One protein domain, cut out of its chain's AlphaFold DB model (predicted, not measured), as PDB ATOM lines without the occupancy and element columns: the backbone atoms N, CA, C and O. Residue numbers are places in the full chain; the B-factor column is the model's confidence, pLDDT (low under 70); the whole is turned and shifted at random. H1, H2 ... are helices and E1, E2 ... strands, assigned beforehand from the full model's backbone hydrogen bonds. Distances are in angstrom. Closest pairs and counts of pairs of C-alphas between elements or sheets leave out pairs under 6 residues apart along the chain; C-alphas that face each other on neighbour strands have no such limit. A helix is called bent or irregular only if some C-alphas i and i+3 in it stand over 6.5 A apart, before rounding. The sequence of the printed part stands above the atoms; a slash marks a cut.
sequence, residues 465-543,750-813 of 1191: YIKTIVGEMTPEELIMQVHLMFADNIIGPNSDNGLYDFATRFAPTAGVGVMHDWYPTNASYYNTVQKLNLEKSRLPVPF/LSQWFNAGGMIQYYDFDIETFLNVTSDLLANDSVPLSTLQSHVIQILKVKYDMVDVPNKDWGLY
ATOM      1  N   TYR A 465     143.593 146.598 156.530       81.88
ATOM      2  CA  TYR A 465     143.415 147.040 157.914       81.88
ATOM      3  C   TYR A 465     142.005 146.716 158.439       81.88
ATOM      4  O   TYR A 465     141.854 146.075 159.479       81.88
ATOM      5  N   ILE A 466     140.965 147.055 157.673       88.44
ATOM      6  CA  ILE A 466     139.569 146.785 158.045       88.44
ATOM      7  C   ILE A 466     139.298 145.278 158.137       88.44
ATOM      8  O   ILE A 466     138.698 144.830 159.112       88.44
ATOM      9  N   LYS A 467     139.784 144.473 157.180       86.50
ATOM     10  CA  LYS A 467     139.668 143.001 157.235       86.50
ATOM     11  C   LYS A 467     140.352 142.406 158.468       86.50
ATOM     12  O   LYS A 467     139.857 141.419 159.001       86.50
ATOM     13  N   THR A 468     141.443 143.013 158.944       81.31
ATOM     14  CA  THR A 468     142.117 142.601 160.186       81.31
ATOM     15  C   THR A 468     141.216 142.840 161.399       81.31
ATOM     16  O   THR A 468     140.953 141.903 162.146       81.31
ATOM     17  N   ILE A 469     140.657 144.049 161.550       85.38
ATOM     18  CA  ILE A 469     139.749 144.379 162.666       85.38
ATOM     19  C   ILE A 469     138.490 143.504 162.645       85.38
ATOM     20  O   ILE A 469     138.116 142.947 163.673       85.38
ATOM     21  N   VAL A 470     137.851 143.339 161.483       90.31
ATOM     22  CA  VAL A 470     136.632 142.518 161.341       90.31
ATOM     23  C   VAL A 470     136.917 141.023 161.546       90.31
ATOM     24  O   VAL A 470     136.050 140.287 162.018       90.31
ATOM     25  N   GLY A 471     138.140 140.569 161.256       87.12
ATOM     26  CA  GLY A 471     138.614 139.227 161.597       87.12
ATOM     27  C   GLY A 471     138.844 139.006 163.099       87.12
ATOM     28  O   GLY A 471     138.810 137.862 163.546       87.12
ATOM     29  N   GLU A 472     139.038 140.075 163.878       86.88
ATOM     30  CA  GLU A 472     139.156 140.027 165.341       86.88
ATOM     31  C   GLU A 472     137.825 140.240 166.086       86.88
ATOM     32  O   GLU A 472     137.792 140.035 167.301       86.88
ATOM     33  N   MET A 473     136.745 140.662 165.416       93.50
ATOM     34  CA  MET A 473     135.445 140.944 166.049       93.50
ATOM     35  C   MET A 473     134.715 139.677 166.524       93.50
ATOM     36  O   MET A 473     134.728 138.642 165.857       93.50
ATOM     37  N   THR A 474     134.024 139.772 167.664       95.56
ATOM     38  CA  THR A 474     133.072 138.740 168.113       95.56
ATOM     39  C   THR A 474     131.739 138.846 167.351       95.56
ATOM     40  O   THR A 474     131.463 139.891 166.756       95.56
ATOM     41  N   PRO A 475     130.874 137.809 167.356       95.56
ATOM     42  CA  PRO A 475     129.548 137.889 166.736       95.56
ATOM     43  C   PRO A 475     128.728 139.085 167.231       95.56
ATOM     44  O   PRO A 475     128.135 139.798 166.430       95.56
ATOM     45  N   GLU A 476     128.755 139.365 168.532       95.88
ATOM     46  CA  GLU A 476     128.025 140.474 169.149       95.88
ATOM     47  C   GLU A 476     128.576 141.837 168.697       95.88
ATOM     48  O   GLU A 476     127.809 142.762 168.437       95.88
ATOM     49  N   GLU A 477     129.899 141.958 168.541       96.25
ATOM     50  CA  GLU A 477     130.540 143.159 167.996       96.25
ATOM     51  C   GLU A 477     130.185 143.382 166.520       96.25
ATOM     52  O   GLU A 477     129.925 144.523 166.136       96.25
ATOM     53  N   LEU A 478     130.105 142.317 165.712       98.06
ATOM     54  CA  LEU A 478     129.636 142.391 164.323       98.06
ATOM     55  C   LEU A 478     128.165 142.824 164.248       98.06
ATOM     56  O   LEU A 478     127.835 143.727 163.482       98.06
ATOM     57  N   ILE A 479     127.289 142.222 165.061       98.06
ATOM     58  CA  ILE A 479     125.852 142.542 165.086       98.06
ATOM     59  C   ILE A 479     125.627 143.997 165.528       98.06
ATOM     60  O   ILE A 479     124.835 144.715 164.920       98.06
ATOM     61  N   MET A 480     126.385 144.486 166.514       96.69
ATOM     62  CA  MET A 480     126.341 145.894 166.926       96.69
ATOM     63  C   MET A 480     126.785 146.872 165.823       96.69
ATOM     64  O   MET A 480     126.389 148.036 165.875       96.69
ATOM     65  N   GLN A 481     127.548 146.437 164.806       97.69
ATOM     66  CA  GLN A 481     127.858 147.268 163.632       97.69
ATOM     67  C   GLN A 481     126.714 147.361 162.603       97.69
ATOM     68  O   GLN A 481     126.742 148.280 161.787       97.69
ATOM     69  N   VAL A 482     125.710 146.473 162.652       97.94
ATOM     70  CA  VAL A 482     124.569 146.416 161.708       97.94
ATOM     71  C   VAL A 482     123.203 146.739 162.342       97.94
ATOM     72  O   VAL A 482     122.164 146.541 161.717       97.94
ATOM     73  N   HIS A 483     123.180 147.276 163.562       97.19
ATOM     74  CA  HIS A 483     121.977 147.851 164.175       97.19
ATOM     75  C   HIS A 483     122.033 149.382 164.140       97.19
ATOM     76  O   HIS A 483     123.015 149.980 164.588       97.19
ATOM     77  N   LEU A 484     120.960 150.014 163.658       96.38
ATOM     78  CA  LEU A 484     120.724 151.441 163.837       96.38
ATOM     79  C   LEU A 484     120.191 151.698 165.254       96.38
ATOM     80  O   LEU A 484     119.028 151.436 165.546       96.38
ATOM     81  N   MET A 485     121.027 152.221 166.149       93.94
ATOM     82  CA  MET A 485     120.600 152.583 167.501       93.94
ATOM     83  C   MET A 485     119.744 153.858 167.473       93.94
ATOM     84  O   MET A 485     120.219 154.918 167.070       93.94
ATOM     85  N   PHE A 486     118.502 153.800 167.949       90.25
ATOM     86  CA  PHE A 486     117.713 155.012 168.197       90.25
ATOM     87  C   PHE A 486     118.325 155.815 169.360       90.25
ATOM     88  O   PHE A 486     118.599 155.244 170.419       90.25
ATOM     89  N   ALA A 487     118.562 157.120 169.188       86.44
ATOM     90  CA  ALA A 487     119.346 157.924 170.136       86.44
ATOM     91  C   ALA A 487     118.823 157.894 171.586       86.44
ATOM     92  O   ALA A 487     119.616 157.719 172.516       86.44
ATOM     93  N   ASP A 488     117.506 157.985 171.791       81.56
ATOM     94  CA  ASP A 488     116.884 157.987 173.127       81.56
ATOM     95  C   ASP A 488     117.052 156.657 173.892       81.56
ATOM     96  O   ASP A 488     116.832 156.604 175.103       81.56
ATOM     97  N   ASN A 489     117.489 155.576 173.230       82.19
ATOM     98  CA  ASN A 489     117.854 154.335 173.919       82.19
ATOM     99  C   ASN A 489     119.191 154.454 174.670       82.19
ATOM    100  O   ASN A 489     119.421 153.681 175.601       82.19
ATOM    101  N   ILE A 490     120.070 155.395 174.292       83.12
ATOM    102  CA  ILE A 490     121.410 155.570 174.887       83.12
ATOM    103  C   ILE A 490     121.662 156.954 175.501       83.12
ATOM    104  O   ILE A 490     122.497 157.076 176.401       83.12
ATOM    105  N   ILE A 491     120.936 157.983 175.065       78.94
ATOM    106  CA  ILE A 491     121.045 159.373 175.523       78.94
ATOM    107  C   ILE A 491     119.813 159.732 176.362       78.94
ATOM    108  O   ILE A 491     118.695 159.362 176.028       78.94
ATOM    109  N   GLY A 492     119.996 160.466 177.465       65.31
ATOM    110  CA  GLY A 492     118.878 160.858 178.330       65.31
ATOM    111  C   GLY A 492     119.189 162.014 179.283       65.31
ATOM    112  O   GLY A 492     120.356 162.353 179.489       65.31
ATOM    113  N   PRO A 493     118.153 162.610 179.903       53.78
ATOM    114  CA  PRO A 493     118.231 163.917 180.567       53.78
ATOM    115  C   PRO A 493     119.139 163.971 181.806       53.78
ATOM    116  O   PRO A 493     119.548 165.057 182.212       53.78
ATOM    117  N   ASN A 494     119.459 162.823 182.408       54.97
ATOM    118  CA  ASN A 494     120.340 162.747 183.575       54.97
ATOM    119  C   ASN A 494     121.836 162.775 183.217       54.97
ATOM    120  O   ASN A 494     122.651 163.052 184.095       54.97
ATOM    121  N   SER A 495     122.205 162.463 181.966       64.12
ATOM    122  CA  SER A 495     123.602 162.357 181.503       64.12
ATOM    123  C   SER A 495     124.505 161.470 182.385       64.12
ATOM    124  O   SER A 495     125.697 161.730 182.535       64.12
ATOM    125  N   ASP A 496     123.935 160.417 182.981       73.88
ATOM    126  CA  ASP A 496     124.579 159.509 183.946       73.88
ATOM    127  C   ASP A 496     125.119 158.207 183.314       73.88
ATOM    128  O   ASP A 496     125.579 157.312 184.022       73.88
ATOM    129  N   ASN A 497     125.073 158.111 181.979       81.94
ATOM    130  CA  ASN A 497     125.372 156.932 181.155       81.94
ATOM    131  C   ASN A 497     124.451 155.712 181.380       81.94
ATOM    132  O   ASN A 497     124.643 154.689 180.723       81.94
ATOM    133  N   GLY A 498     123.428 155.806 182.239       83.19
ATOM    134  CA  GLY A 498     122.587 154.668 182.618       83.19
ATOM    135  C   GLY A 498     121.753 154.086 181.473       83.19
ATOM    136  O   GLY A 498     121.508 152.882 181.455       83.19
ATOM    137  N   LEU A 499     121.358 154.911 180.495       83.88
ATOM    138  CA  LEU A 499     120.688 154.441 179.275       83.88
ATOM    139  C   LEU A 499     121.660 153.734 178.327       83.88
ATOM    140  O   LEU A 499     121.365 152.627 177.890       83.88
ATOM    141  N   TYR A 500     122.856 154.295 178.104       87.12
ATOM    142  CA  TYR A 500     123.923 153.622 177.355       87.12
ATOM    143  C   TYR A 500     124.205 152.222 177.926       87.12
ATOM    144  O   TYR A 500     124.126 151.234 177.202       87.12
ATOM    145  N   ASP A 501     124.464 152.125 179.238       89.00
ATOM    146  CA  ASP A 501     124.723 150.845 179.916       89.00
ATOM    147  C   ASP A 501     123.524 149.883 179.875       89.00
ATOM    148  O   ASP A 501     123.706 148.665 179.884       89.00
ATOM    149  N   PHE A 502     122.295 150.404 179.802       86.38
ATOM    150  CA  PHE A 502     121.097 149.590 179.619       86.38
ATOM    151  C   PHE A 502     120.952 149.072 178.182       86.38
ATOM    152  O   PHE A 502     120.606 147.905 178.006       86.38
ATOM    153  N   ALA A 503     121.222 149.879 177.154       85.75
ATOM    154  CA  ALA A 503     121.142 149.440 175.761       85.75
ATOM    155  C   ALA A 503     122.227 148.407 175.430       85.75
ATOM    156  O   ALA A 503     121.925 147.345 174.890       85.75
ATOM    157  N   THR A 504     123.478 148.655 175.836       89.56
ATOM    158  CA  THR A 504     124.596 147.731 175.586       89.56
ATOM    159  C   THR A 504     124.626 146.534 176.544       89.56
ATOM    160  O   THR A 504     125.582 145.765 176.515       89.56
ATOM    161  N   ARG A 505     123.610 146.328 177.400       91.19
ATOM    162  CA  ARG A 505     123.624 145.320 178.488       91.19
ATOM    163  C   ARG A 505     123.911 143.880 178.039       91.19
ATOM    164  O   ARG A 505     124.446 143.104 178.827       91.19
ATOM    165  N   PHE A 506     123.571 143.530 176.798       88.38
ATOM    166  CA  PHE A 506     123.799 142.200 176.212       88.38
ATOM    167  C   PHE A 506     125.172 142.036 175.562       88.38
ATOM    168  O   PHE A 506     125.692 140.927 175.507       88.38
ATOM    169  N   ALA A 507     125.773 143.138 175.120       92.44
ATOM    170  CA  ALA A 507     127.077 143.174 174.473       92.44
ATOM    171  C   ALA A 507     127.925 144.319 175.076       92.44
ATOM    172  O   ALA A 507     128.282 145.264 174.377       92.44
ATOM    173  N   PRO A 508     128.239 144.289 176.389       90.88
ATOM    174  CA  PRO A 508     128.710 145.468 177.130       90.88
ATOM    175  C   PRO A 508     130.118 145.953 176.758       90.88
ATOM    176  O   PRO A 508     130.530 147.020 177.205       90.88
ATOM    177  N   THR A 509     130.858 145.181 175.959       90.12
ATOM    178  CA  THR A 509     132.164 145.557 175.389       90.12
ATOM    179  C   THR A 509     132.118 145.782 173.876       90.12
ATOM    180  O   THR A 509     133.163 146.020 173.272       90.12
ATOM    181  N   ALA A 510     130.939 145.691 173.255       92.38
ATOM    182  CA  ALA A 510     130.733 145.981 171.845       92.38
ATOM    183  C   ALA A 510     130.277 147.434 171.672       92.38
ATOM    184  O   ALA A 510     129.301 147.871 172.285       92.38
ATOM    185  N   GLY A 511     130.994 148.181 170.836       88.38
ATOM    186  CA  GLY A 511     130.654 149.567 170.532       88.38
ATOM    187  C   GLY A 511     129.405 149.675 169.671       88.38
ATOM    188  O   GLY A 511     129.179 148.846 168.788       88.38
ATOM    189  N   VAL A 512     128.624 150.732 169.892       93.75
ATOM    190  CA  VAL A 512     127.512 151.105 169.014       93.75
ATOM    191  C   VAL A 512     128.052 151.317 167.598       93.75
ATOM    192  O   VAL A 512     129.024 152.040 167.382       93.75
ATOM    193  N   GLY A 513     127.445 150.657 166.614       94.62
ATOM    194  CA  GLY A 513     127.830 150.789 165.217       94.62
ATOM    195  C   GLY A 513     127.324 152.069 164.587       94.62
ATOM    196  O   GLY A 513     128.107 152.877 164.082       94.62
ATOM    197  N   VAL A 514     126.007 152.229 164.592       95.62
ATOM    198  CA  VAL A 514     125.300 153.290 163.877       95.62
ATOM    199  C   VAL A 514     124.209 153.837 164.800       95.62
ATOM    200  O   VAL A 514     123.687 153.097 165.630       95.62
ATOM    201  N   MET A 515     123.882 155.124 164.698       92.81
ATOM    202  CA  MET A 515     122.844 155.775 165.511       92.81
ATOM    203  C   MET A 515     121.987 156.717 164.658       92.81
ATOM    204  O   MET A 515     122.523 157.327 163.738       92.81
ATOM    205  N   HIS A 516     120.702 156.879 164.982       93.56
ATOM    206  CA  HIS A 516     119.778 157.811 164.316       93.56
ATOM    207  C   HIS A 516     119.045 158.744 165.291       93.56
ATOM    208  O   HIS A 516     119.052 158.513 166.499       93.56
ATOM    209  N   ASP A 517     118.420 159.788 164.741       84.50
ATOM    210  CA  ASP A 517     117.587 160.790 165.419       84.50
ATOM    211  C   ASP A 517     118.220 161.508 166.609       84.50
ATOM    212  O   ASP A 517     117.560 161.903 167.573       84.50
ATOM    213  N   TRP A 518     119.519 161.786 166.494       85.56
ATOM    214  CA  TRP A 518     120.164 162.763 167.360       85.56
ATOM    215  C   TRP A 518     120.489 164.052 166.616       85.56
ATOM    216  O   TRP A 518     121.273 164.067 165.668       85.56
ATOM    217  N   TYR A 519     119.938 165.155 167.119       82.62
ATOM    218  CA  TYR A 519     120.187 166.505 166.614       82.62
ATOM    219  C   TYR A 519     120.661 167.425 167.760       82.62
ATOM    220  O   TYR A 519     119.943 168.347 168.168       82.62
ATOM    221  N   PRO A 520     121.836 167.152 168.366       71.38
ATOM    222  CA  PRO A 520     122.279 167.847 169.567       71.38
ATOM    223  C   PRO A 520     122.709 169.283 169.246       71.38
ATOM    224  O   PRO A 520     123.780 169.513 168.694       71.38
ATOM    225  N   THR A 521     121.942 170.279 169.703       66.44
ATOM    226  CA  THR A 521     122.304 171.716 169.620       66.44
ATOM    227  C   THR A 521     123.429 172.117 170.594       66.44
ATOM    228  O   THR A 521     123.452 173.230 171.117       66.44
ATOM    229  N   ASN A 522     124.310 171.172 170.917       67.12
ATOM    230  CA  ASN A 522     125.556 171.354 171.640       67.12
ATOM    231  C   ASN A 522     126.501 170.204 171.245       67.12
ATOM    232  O   ASN A 522     126.312 169.050 171.646       67.12
ATOM    233  N   ALA A 523     127.539 170.552 170.489       62.03
ATOM    234  CA  ALA A 523     128.581 169.655 170.000       62.03
ATOM    235  C   ALA A 523     129.286 168.856 171.115       62.03
ATOM    236  O   ALA A 523     129.729 167.725 170.884       62.03
ATOM    237  N   SER A 524     129.358 169.394 172.341       66.56
ATOM    238  CA  SER A 524     130.005 168.715 173.468       66.56
ATOM    239  C   SER A 524     129.321 167.396 173.843       66.56
ATOM    240  O   SER A 524     129.984 166.508 174.384       66.56
ATOM    241  N   TYR A 525     128.021 167.239 173.565       75.75
ATOM    242  CA  TYR A 525     127.308 165.993 173.846       75.75
ATOM    243  C   TYR A 525     127.739 164.870 172.897       75.75
ATOM    244  O   TYR A 525     128.096 163.799 173.390       75.75
ATOM    245  N   TYR A 526     127.830 165.128 171.584       83.44
ATOM    246  CA  TYR A 526     128.374 164.160 170.617       83.44
ATOM    247  C   TYR A 526     129.771 163.691 171.027       83.44
ATOM    248  O   TYR A 526     129.995 162.497 171.228       83.44
ATOM    249  N   ASN A 527     130.675 164.646 171.275       81.38
ATOM    250  CA  ASN A 527     132.048 164.364 171.692       81.38
ATOM    251  C   ASN A 527     132.103 163.503 172.978       81.38
ATOM    252  O   ASN A 527     133.009 162.688 173.139       81.38
ATOM    253  N   THR A 528     131.133 163.659 173.890       82.56
ATOM    254  CA  THR A 528     131.053 162.889 175.144       82.56
ATOM    255  C   THR A 528     130.570 161.455 174.915       82.56
ATOM    256  O   THR A 528     131.172 160.526 175.454       82.56
ATOM    257  N   VAL A 529     129.522 161.247 174.109       86.56
ATOM    258  CA  VAL A 529     128.965 159.904 173.857       86.56
ATOM    259  C   VAL A 529     129.866 159.094 172.919       86.56
ATOM    260  O   VAL A 529     130.079 157.909 173.169       86.56
ATOM    261  N   GLN A 530     130.488 159.717 171.909       88.69
ATOM    262  CA  GLN A 530     131.494 159.054 171.066       88.69
ATOM    263  C   GLN A 530     132.706 158.623 171.902       88.69
ATOM    264  O   GLN A 530     133.162 157.485 171.807       88.69
ATOM    265  N   LYS A 531     133.185 159.490 172.805       87.38
ATOM    266  CA  LYS A 531     134.244 159.126 173.750       87.38
ATOM    267  C   LYS A 531     133.831 157.956 174.656       87.38
ATOM    268  O   LYS A 531     134.614 157.024 174.808       87.38
ATOM    269  N   LEU A 532     132.623 157.978 175.223       88.81
ATOM    270  CA  LEU A 532     132.097 156.896 176.068       88.81
ATOM    271  C   LEU A 532     132.053 155.553 175.322       88.81
ATOM    272  O   LEU A 532     132.452 154.529 175.876       88.81
ATOM    273  N   ASN A 533     131.601 155.573 174.066       91.38
ATOM    274  CA  ASN A 533     131.574 154.414 173.180       91.38
ATOM    275  C   ASN A 533     132.987 153.841 172.972       91.38
ATOM    276  O   ASN A 533     133.221 152.656 173.215       91.38
ATOM    277  N   LEU A 534     133.958 154.691 172.627       87.75
ATOM    278  CA  LEU A 534     135.358 154.294 172.439       87.75
ATOM    279  C   LEU A 534     136.038 153.808 173.736       87.75
ATOM    280  O   LEU A 534     136.861 152.900 173.677       87.75
ATOM    281  N   GLU A 535     135.703 154.376 174.902       89.38
ATOM    282  CA  GLU A 535     136.272 153.980 176.205       89.38
ATOM    283  C   GLU A 535     135.684 152.672 176.768       89.38
ATOM    284  O   GLU A 535     136.356 152.000 177.553       89.38
ATOM    285  N   LYS A 536     134.453 152.297 176.387       89.50
ATOM    286  CA  LYS A 536     133.808 151.036 176.807       89.50
ATOM    287  C   LYS A 536     134.027 149.869 175.841       89.50
ATOM    288  O   LYS A 536     133.940 148.714 176.257       89.50
ATOM    289  N   SER A 537     134.312 150.149 174.571       87.00
ATOM    290  CA  SER A 537     134.495 149.114 173.548       87.00
ATOM    291  C   SER A 537     135.823 148.364 173.695       87.00
ATOM    292  O   SER A 537     136.865 148.967 173.943       87.00
ATOM    293  N   ARG A 538     135.821 147.044 173.462       91.81
ATOM    294  CA  ARG A 538     137.052 146.232 173.383       91.81
ATOM    295  C   ARG A 538     137.894 146.612 172.163       91.81
ATOM    296  O   ARG A 538     139.114 146.733 172.267       91.81
ATOM    297  N   LEU A 539     137.233 146.783 171.019       84.50
ATOM    298  CA  LEU A 539     137.796 147.352 169.797       84.50
ATOM    299  C   LEU A 539     137.252 148.785 169.663       84.50
ATOM    300  O   LEU A 539     136.037 148.935 169.542       84.50
ATOM    301  N   PRO A 540     138.092 149.838 169.708       83.81
ATOM    302  CA  PRO A 540     137.639 151.231 169.749       83.81
ATOM    303  C   PRO A 540     137.192 151.715 168.360       83.81
ATOM    304  O   PRO A 540     137.871 152.503 167.703       83.81
ATOM    305  N   VAL A 541     136.047 151.210 167.901       88.56
ATOM    306  CA  VAL A 541     135.415 151.582 166.632       88.56
ATOM    307  C   VAL A 541     134.437 152.743 166.876       88.56
ATOM    308  O   VAL A 541     133.548 152.606 167.718       88.56
ATOM    309  N   PRO A 542     134.561 153.879 166.161       91.31
ATOM    310  CA  PRO A 542     133.637 155.006 166.301       91.31
ATOM    311  C   PRO A 542     132.223 154.624 165.847       91.31
ATOM    312  O   PRO A 542     132.068 153.852 164.893       91.31
ATOM    313  N   PHE A 543     131.182 155.190 166.469       93.06
ATOM    314  CA  PHE A 543     129.835 155.098 165.902       93.06
ATOM    315  C   PHE A 543     129.670 156.088 164.742       93.06
ATOM    316  O   PHE A 543     130.324 157.129 164.701       93.06
ATOM    317  N   LEU A 750     115.239 138.345 159.195       98.38
ATOM    318  CA  LEU A 750     116.654 138.719 159.221       98.38
ATOM    319  C   LEU A 750     117.508 137.804 158.333       98.38
ATOM    320  O   LEU A 750     118.462 138.277 157.718       98.38
ATOM    321  N   SER A 751     117.141 136.526 158.192       98.31
ATOM    322  CA  SER A 751     117.769 135.621 157.224       98.31
ATOM    323  C   SER A 751     117.570 136.102 155.783       98.31
ATOM    324  O   SER A 751     118.539 136.164 155.027       98.31
ATOM    325  N   GLN A 752     116.351 136.505 155.405       98.25
ATOM    326  CA  GLN A 752     116.063 137.062 154.080       98.25
ATOM    327  C   GLN A 752     116.820 138.382 153.850       98.25
ATOM    328  O   GLN A 752     117.478 138.531 152.822       98.25
ATOM    329  N   TRP A 753     116.802 139.304 154.823       98.12
ATOM    330  CA  TRP A 753     117.523 140.585 154.762       98.12
ATOM    331  C   TRP A 753     119.033 140.407 154.541       98.12
ATOM    332  O   TRP A 753     119.583 140.909 153.558       98.12
ATOM    333  N   PHE A 754     119.708 139.649 155.412       98.44
ATOM    334  CA  PHE A 754     121.159 139.477 155.324       98.44
ATOM    335  C   PHE A 754     121.584 138.665 154.094       98.44
ATOM    336  O   PHE A 754     122.589 139.002 153.475       98.44
ATOM    337  N   ASN A 755     120.837 137.628 153.698       97.50
ATOM    338  CA  ASN A 755     121.194 136.829 152.520       97.50
ATOM    339  C   ASN A 755     120.861 137.518 151.182       97.50
ATOM    340  O   ASN A 755     121.436 137.140 150.163       97.50
ATOM    341  N   ALA A 756     119.995 138.540 151.168       97.12
ATOM    342  CA  ALA A 756     119.808 139.407 150.000       97.12
ATOM    343  C   ALA A 756     120.969 140.405 149.797       97.12
ATOM    344  O   ALA A 756     121.171 140.872 148.681       97.12
ATOM    345  N   GLY A 757     121.742 140.707 150.851       96.94
ATOM    346  CA  GLY A 757     122.809 141.721 150.852       96.94
ATOM    347  C   GLY A 757     122.494 142.972 151.683       96.94
ATOM    348  O   GLY A 757     123.276 143.927 151.692       96.94
ATOM    349  N   GLY A 758     121.361 142.989 152.391       97.81
ATOM    350  CA  GLY A 758     120.994 144.059 153.312       97.81
ATOM    351  C   GLY A 758     121.922 144.092 154.526       97.81
ATOM    352  O   GLY A 758     122.260 143.052 155.095       97.81
ATOM    353  N   MET A 759     122.376 145.287 154.921       98.38
ATOM    354  CA  MET A 759     123.374 145.441 155.985       98.38
ATOM    355  C   MET A 759     122.729 145.938 157.278       98.38
ATOM    356  O   MET A 759     122.428 145.134 158.153       98.38
ATOM    357  N   ILE A 760     122.503 147.245 157.406       98.62
ATOM    358  CA  ILE A 760     122.031 147.862 158.649       98.62
ATOM    359  C   ILE A 760     120.506 147.719 158.734       98.62
ATOM    360  O   ILE A 760     119.807 148.198 157.842       98.62
ATOM    361  N   GLN A 761     119.973 147.110 159.797       96.44
ATOM    362  CA  GLN A 761     118.536 147.245 160.060       96.44
ATOM    363  C   GLN A 761     118.228 148.673 160.533       96.44
ATOM    364  O   GLN A 761     118.973 149.231 161.346       96.44
ATOM    365  N   TYR A 762     117.105 149.230 160.084       93.19
ATOM    366  CA  TYR A 762     116.387 150.222 160.883       93.19
ATOM    367  C   TYR A 762     115.878 149.523 162.164       93.19
ATOM    368  O   TYR A 762     115.952 148.301 162.272       93.19
ATOM    369  N   TYR A 763     115.460 150.251 163.197       92.50
ATOM    370  CA  TYR A 763     115.245 149.672 164.541       92.50
ATOM    371  C   TYR A 763     113.941 148.853 164.720       92.50
ATOM    372  O   TYR A 763     113.469 148.684 165.844       92.50
ATOM    373  N   ASP A 764     113.406 148.297 163.628       92.81
ATOM    374  CA  ASP A 764     112.311 147.318 163.536       92.81
ATOM    375  C   ASP A 764     112.358 146.234 164.621       92.81
ATOM    376  O   ASP A 764     111.343 145.914 165.246       92.81
ATOM    377  N   PHE A 765     113.546 145.662 164.844       94.12
ATOM    378  CA  PHE A 765     113.804 144.727 165.928       94.12
ATOM    379  C   PHE A 765     114.661 145.396 166.993       94.12
ATOM    380  O   PHE A 765     115.778 145.857 166.735       94.12
ATOM    381  N   ASP A 766     114.158 145.389 168.225       90.44
ATOM    382  CA  ASP A 766     114.894 145.889 169.376       90.44
ATOM    383  C   ASP A 766     116.218 145.136 169.574       90.44
ATOM    384  O   ASP A 766     116.386 143.997 169.132       90.44
ATOM    385  N   ILE A 767     117.164 145.765 170.269       90.19
ATOM    386  CA  ILE A 767     118.525 145.234 170.383       90.19
ATOM    387  C   ILE A 767     118.614 143.869 171.097       90.19
ATOM    388  O   ILE A 767     119.539 143.110 170.822       90.19
ATOM    389  N   GLU A 768     117.662 143.512 171.969       92.12
ATOM    390  CA  GLU A 768     117.605 142.191 172.610       92.12
ATOM    391  C   GLU A 768     117.151 141.128 171.604       92.12
ATOM    392  O   GLU A 768     117.819 140.106 171.429       92.12
ATOM    393  N   THR A 769     116.060 141.396 170.882       95.06
ATOM    394  CA  THR A 769     115.566 140.525 169.803       95.06
ATOM    395  C   THR A 769     116.615 140.359 168.700       95.06
ATOM    396  O   THR A 769     116.940 139.234 168.321       95.06
ATOM    397  N   PHE A 770     117.198 141.458 168.218       96.88
ATOM    398  CA  PHE A 770     118.146 141.465 167.105       96.88
ATOM    399  C   PHE A 770     119.471 140.759 167.428       96.88
ATOM    400  O   PHE A 770     119.948 139.974 166.605       96.88
ATOM    401  N   LEU A 771     120.048 140.979 168.621       96.38
ATOM    402  CA  LEU A 771     121.267 140.274 169.047       96.38
ATOM    403  C   LEU A 771     121.033 138.770 169.166       96.38
ATOM    404  O   LEU A 771     121.819 137.997 168.619       96.38
ATOM    405  N   ASN A 772     119.963 138.353 169.847       97.06
ATOM    406  CA  ASN A 772     119.675 136.935 170.062       97.06
ATOM    407  C   ASN A 772     119.408 136.216 168.730       97.06
ATOM    408  O   ASN A 772     120.077 135.235 168.412       97.06
ATOM    409  N   VAL A 773     118.495 136.750 167.910       98.25
ATOM    410  CA  VAL A 773     118.094 136.125 166.641       98.25
ATOM    411  C   VAL A 773     119.250 136.086 165.638       98.25
ATOM    412  O   VAL A 773     119.479 135.049 165.018       98.25
ATOM    413  N   THR A 774     120.026 137.166 165.500       98.38
ATOM    414  CA  THR A 774     121.174 137.160 164.575       98.38
ATOM    415  C   THR A 774     122.286 136.231 165.070       98.38
ATOM    416  O   THR A 774     122.911 135.548 164.262       98.38
ATOM    417  N   SER A 775     122.493 136.115 166.387       97.81
ATOM    418  CA  SER A 775     123.440 135.143 166.955       97.81
ATOM    419  C   SER A 775     123.023 133.697 166.672       97.81
ATOM    420  O   SER A 775     123.872 132.888 166.301       97.81
ATOM    421  N   ASP A 776     121.730 133.374 166.771       98.12
ATOM    422  CA  ASP A 776     121.207 132.048 166.422       98.12
ATOM    423  C   ASP A 776     121.358 131.744 164.919       98.12
ATOM    424  O   ASP A 776     121.765 130.636 164.561       98.12
ATOM    425  N   LEU A 777     121.105 132.722 164.034       98.50
ATOM    426  CA  LEU A 777     121.298 132.595 162.578       98.50
ATOM    427  C   LEU A 777     122.767 132.359 162.181       98.50
ATOM    428  O   LEU A 777     123.034 131.591 161.255       98.50
ATOM    429  N   LEU A 778     123.713 132.978 162.895       97.75
ATOM    430  CA  LEU A 778     125.153 132.726 162.741       97.75
ATOM    431  C   LEU A 778     125.548 131.350 163.303       97.75
ATOM    432  O   LEU A 778     126.366 130.645 162.713       97.75
ATOM    433  N   ALA A 779     124.977 130.949 164.442       96.81
ATOM    434  CA  ALA A 779     125.290 129.685 165.108       96.81
ATOM    435  C   ALA A 779     124.727 128.451 164.378       96.81
ATOM    436  O   ALA A 779     125.253 127.348 164.550       96.81
ATOM    437  N   ASN A 780     123.673 128.623 163.573       96.62
ATOM    438  CA  ASN A 780     123.054 127.567 162.768       96.62
ATOM    439  C   ASN A 780     123.406 127.621 161.261       96.62
ATOM    440  O   ASN A 780     122.926 126.769 160.515       96.62
ATOM    441  N   ASP A 781     124.264 128.564 160.841       95.69
ATOM    442  CA  ASP A 781     124.743 128.780 159.459       95.69
ATOM    443  C   ASP A 781     123.637 129.146 158.439       95.69
ATOM    444  O   ASP A 781     123.817 129.002 157.230       95.69
ATOM    445  N   SER A 782     122.488 129.654 158.909       97.06
ATOM    446  CA  SER A 782     121.434 130.224 158.043       97.06
ATOM    447  C   SER A 782     121.807 131.614 157.521       97.06
ATOM    448  O   SER A 782     121.344 132.016 156.456       97.06
ATOM    449  N   VAL A 783     122.669 132.338 158.243       97.94
ATOM    450  CA  VAL A 783     123.420 133.491 157.729       97.94
ATOM    451  C   VAL A 783     124.904 133.184 157.946       97.94
ATOM    452  O   VAL A 783     125.343 133.147 159.095       97.94
ATOM    453  N   PRO A 784     125.700 132.954 156.886       96.69
ATOM    454  CA  PRO A 784     127.122 132.667 157.039       96.69
ATOM    455  C   PRO A 784     127.867 133.823 157.713       96.69
ATOM    456  O   PRO A 784     127.691 134.988 157.345       96.69
ATOM    457  N   LEU A 785     128.783 133.514 158.638       95.81
ATOM    458  CA  LEU A 785     129.600 134.529 159.327       95.81
ATOM    459  C   LEU A 785     130.352 135.445 158.342       95.81
ATOM    460  O   LEU A 785     130.478 136.644 158.581       95.81
ATOM    461  N   SER A 786     130.792 134.899 157.206       95.50
ATOM    462  CA  SER A 786     131.436 135.655 156.127       95.50
ATOM    463  C   SER A 786     130.534 136.718 155.490       95.50
ATOM    464  O   SER A 786     131.040 137.759 155.076       95.50
ATOM    465  N   THR A 787     129.218 136.485 155.423       96.44
ATOM    466  CA  THR A 787     128.236 137.449 154.904       96.44
ATOM    467  C   THR A 787     128.177 138.656 155.831       96.44
ATOM    468  O   THR A 787     128.488 139.770 155.408       96.44
ATOM    469  N   LEU A 788     127.935 138.435 157.128       97.56
ATOM    470  CA  LEU A 788     127.920 139.518 158.111       97.56
ATOM    471  C   LEU A 788     129.271 140.254 158.182       97.56
ATOM    472  O   LEU A 788     129.298 141.482 158.164       97.56
ATOM    473  N   GLN A 789     130.402 139.538 158.172       97.50
ATOM    474  CA  GLN A 789     131.729 140.163 158.110       97.50
ATOM    475  C   GLN A 789     131.903 141.048 156.863       97.50
ATOM    476  O   GLN A 789     132.461 142.138 156.969       97.50
ATOM    477  N   SER A 790     131.404 140.637 155.693       96.25
ATOM    478  CA  SER A 790     131.465 141.457 154.471       96.25
ATOM    479  C   SER A 790     130.623 142.737 154.564       96.25
ATOM    480  O   SER A 790     131.072 143.795 154.118       96.25
ATOM    481  N   HIS A 791     129.462 142.671 155.225       97.62
ATOM    482  CA  HIS A 791     128.594 143.824 155.471       97.62
ATOM    483  C   HIS A 791     129.272 144.806 156.439       97.62
ATOM    484  O   HIS A 791     129.353 146.004 156.166       97.62
ATOM    485  N   VAL A 792     129.865 144.296 157.528       98.19
ATOM    486  CA  VAL A 792     130.639 145.122 158.466       98.19
ATOM    487  C   VAL A 792     131.868 145.739 157.788       98.19
ATOM    488  O   VAL A 792     132.136 146.917 158.009       98.19
ATOM    489  N   ILE A 793     132.578 145.022 156.905       95.88
ATOM    490  CA  ILE A 793     133.687 145.595 156.118       95.88
ATOM    491  C   ILE A 793     133.220 146.816 155.311       95.88
ATOM    492  O   ILE A 793     133.906 147.837 155.338       95.88
ATOM    493  N   GLN A 794     132.065 146.755 154.636       95.62
ATOM    494  CA  GLN A 794     131.542 147.901 153.878       95.62
ATOM    495  C   GLN A 794     131.197 149.100 154.770       95.62
ATOM    496  O   GLN A 794     131.587 150.231 154.476       95.62
ATOM    497  N   ILE A 795     130.556 148.864 155.917       97.44
ATOM    498  CA  ILE A 795     130.252 149.922 156.892       97.44
ATOM    499  C   ILE A 795     131.546 150.550 157.437       97.44
ATOM    500  O   ILE A 795     131.665 151.776 157.507       97.44
ATOM    501  N   LEU A 796     132.550 149.738 157.784       95.12
ATOM    502  CA  LEU A 796     133.822 150.235 158.311       95.12
ATOM    503  C   LEU A 796     134.679 150.954 157.259       95.12
ATOM    504  O   LEU A 796     135.425 151.855 157.636       95.12
ATOM    505  N   LYS A 797     134.556 150.641 155.959       92.81
ATOM    506  CA  LYS A 797     135.186 151.430 154.879       92.81
ATOM    507  C   LYS A 797     134.678 152.862 154.881       92.81
ATOM    508  O   LYS A 797     135.471 153.797 154.889       92.81
ATOM    509  N   VAL A 798     133.357 153.022 154.929       94.19
ATOM    510  CA  VAL A 798     132.706 154.335 154.944       94.19
ATOM    511  C   VAL A 798     133.055 155.110 156.222       94.19
ATOM    512  O   VAL A 798     133.327 156.305 156.147       94.19
ATOM    513  N   LYS A 799     133.159 154.435 157.377       92.75
ATOM    514  CA  LYS A 799     133.677 155.051 158.613       92.75
ATOM    515  C   LYS A 799     135.155 155.448 158.538       92.75
ATOM    516  O   LYS A 799     135.518 156.455 159.129       92.75
ATOM    517  N   TYR A 800     136.001 154.662 157.869       87.62
ATOM    518  CA  TYR A 800     137.441 154.928 157.755       87.62
ATOM    519  C   TYR A 800     137.748 156.094 156.813       87.62
ATOM    520  O   TYR A 800     138.645 156.888 157.089       87.62
ATOM    521  N   ASP A 801     137.018 156.189 155.698       86.81
ATOM    522  CA  ASP A 801     137.174 157.279 154.732       86.81
ATOM    523  C   ASP A 801     136.840 158.647 155.377       86.81
ATOM    524  O   ASP A 801     137.417 159.662 154.986       86.81
ATOM    525  N   MET A 802     135.948 158.671 156.381       83.06
ATOM    526  CA  MET A 802     135.557 159.868 157.133       83.06
ATOM    527  C   MET A 802     136.526 160.229 158.266       83.06
ATOM    528  O   MET A 802     136.870 159.407 159.112       83.06
ATOM    529  N   VAL A 803     136.860 161.517 158.378       68.88
ATOM    530  CA  VAL A 803     137.577 162.049 159.551       68.88
ATOM    531  C   VAL A 803     136.582 162.445 160.649       68.88
ATOM    532  O   VAL A 803     135.831 163.415 160.506       68.88
ATOM    533  N   ASP A 804     136.607 161.719 161.771       61.00
ATOM    534  CA  ASP A 804     135.967 162.149 163.022       61.00
ATOM    535  C   ASP A 804     136.758 163.328 163.616       61.00
ATOM    536  O   ASP A 804     137.990 163.296 163.705       61.00
ATOM    537  N   VAL A 805     136.058 164.400 163.986       49.28
ATOM    538  CA  VAL A 805     136.659 165.653 164.462       49.28
ATOM    539  C   VAL A 805     135.937 166.174 165.701       49.28
ATOM    540  O   VAL A 805     134.715 166.079 165.777       49.28
ATOM    541  N   PRO A 806     136.650 166.813 166.649       52.31
ATOM    542  CA  PRO A 806     136.000 167.539 167.732       52.31
ATOM    543  C   PRO A 806     135.125 168.668 167.169       52.31
ATOM    544  O   PRO A 806     135.636 169.671 166.654       52.31
ATOM    545  N   ASN A 807     133.807 168.492 167.268       49.44
ATOM    546  CA  ASN A 807     132.825 169.461 166.779       49.44
ATOM    547  C   ASN A 807     132.927 170.801 167.527       49.44
ATOM    548  O   ASN A 807     133.399 170.854 168.666       49.44
ATOM    549  N   LYS A 808     132.505 171.891 166.871       39.78
ATOM    550  CA  LYS A 808     132.667 173.279 167.345       39.78
ATOM    551  C   LYS A 808     131.315 173.941 167.596       39.78
ATOM    552  O   LYS A 808     130.415 173.842 166.769       39.78
ATOM    553  N   ASP A 809     131.207 174.640 168.721       33.97
ATOM    554  CA  ASP A 809     129.922 175.033 169.301       33.97
ATOM    555  C   ASP A 809     129.179 176.147 168.547       33.97
ATOM    556  O   ASP A 809     129.736 177.202 168.237       33.97
ATOM    557  N   TRP A 810     127.873 175.936 168.372       28.92
ATOM    558  CA  TRP A 810     126.834 176.957 168.202       28.92
ATOM    559  C   TRP A 810     125.765 176.650 169.280       28.92
ATOM    560  O   TRP A 810     125.493 175.478 169.538       28.92
ATOM    561  N   GLY A 811     125.240 177.657 169.994       29.02
ATOM    562  CA  GLY A 811     124.448 177.454 171.234       29.02
ATOM    563  C   GLY A 811     122.937 177.189 171.030       29.02
ATOM    564  O   GLY A 811     122.500 176.949 169.913       29.02
ATOM    565  N   LEU A 812     122.050 177.273 172.038       30.20
ATOM    566  CA  LEU A 812     122.174 177.678 173.456       30.20
ATOM    567  C   LEU A 812     120.864 177.285 174.209       30.20
ATOM    568  O   LEU A 812     119.843 177.867 173.875       30.20
ATOM    569  N   TYR A 813     120.849 176.370 175.203       34.22
ATOM    570  CA  TYR A 813     119.710 176.117 176.146       34.22
ATOM    571  C   TYR A 813     120.170 175.285 177.401       34.22
ATOM    572  O   TYR A 813     121.364 175.321 177.692       34.22
TER     573      TYR A 813
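This is residues 465 to 543 and 750 to 813 of the 1191 residues of the protein "Beta-glucosidase" of Lentinula edodes (UniProt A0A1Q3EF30). H6 and H7 meet near their ends as a V, with short H2 packed between its arms, H5 touching both arms near their meeting place, and H1 on H7. Beyond the open end of the V lies a looser part, a tiny two-strand sheet of E1 and E2 with H3 and H4, and a tail of residues 802 to 813 extends the length. The printed part has 143 residues, with named elements in the order H1 H2 E1 H3 E2 H4 H5 H6 H7; the sheet is parallel and the class is mostly helix. The whole is compact, with a radius of gyration of the C-alphas of 15.4 A, yet elongated, spanning 50 by 30 by 25 A.

H1, residues 465 to 472, touches H7, residues 785 to 801, at a steep tilt of 39 degrees, opposite ways; their closest C-alphas, of Ile 466 and Ile 793, are 6.3 A apart. H2, residues 475 to 481, touches residues 788 to 795 of H7, closest at the C-alphas of Gln 481 and Val 792, 6.2 A. H2 also touches H6, residues 767 to 779, at a steep tilt of 50 degrees, opposite ways; the closest C-alphas are those of Ile 479 and Leu 771, 6.5 A. E1, residues 484 to 486, and E2, residues 514 to 516, are parallel neighbours, with N 485 and O 514 at 2.8 A and N 516 and O 485 at 2.9 A, within hydrogen-bond range. With H3, residues 498 to 506, between them in the chain, they form a strand-helix-strand unit with a right-handed crossover. H3 only just touches residues 767 to 771 of H6, with 3 pairs of C-alphas within 8 A, closest at Phe 506 and Glu 768, 7.2 A. H4, residues 523 to 536, touches no helix but is near H3. H5, residues 750 to 756, only just touches H6 and H7, with 3 pairs each; the closest C-alphas are Ser 751 and Leu 777, 7.1 A, and Phe 754 and Leu 788, 7.3 A. The helix packing is mostly crossed. Every O i to N i+4 pair is within hydrogen-bond range in H1, H2, H4, H5, H6 and H7, and 4 of 5 are in H3, which is irregular: C-alphas 503 and 506 are 7.7 A apart.

H1 begins at C-alpha 465, (143.415, 147.040, 157.914). H4 is 20.5 A long, H6 17.8 A, and H7 24.4 A, ending at C-alpha 801, (137.174, 157.279, 154.732).

The C-alphas farthest apart, of Asn 780 and Leu 812, are 51.2 A apart. Residues 544 to 749 are not printed; C-alphas 543 and 750 are 22.1 A apart across the cut. The link from E1 to H3 is long. Confidence is under 70 at residues 492 to 495, 521 to 524 and 803 to 813.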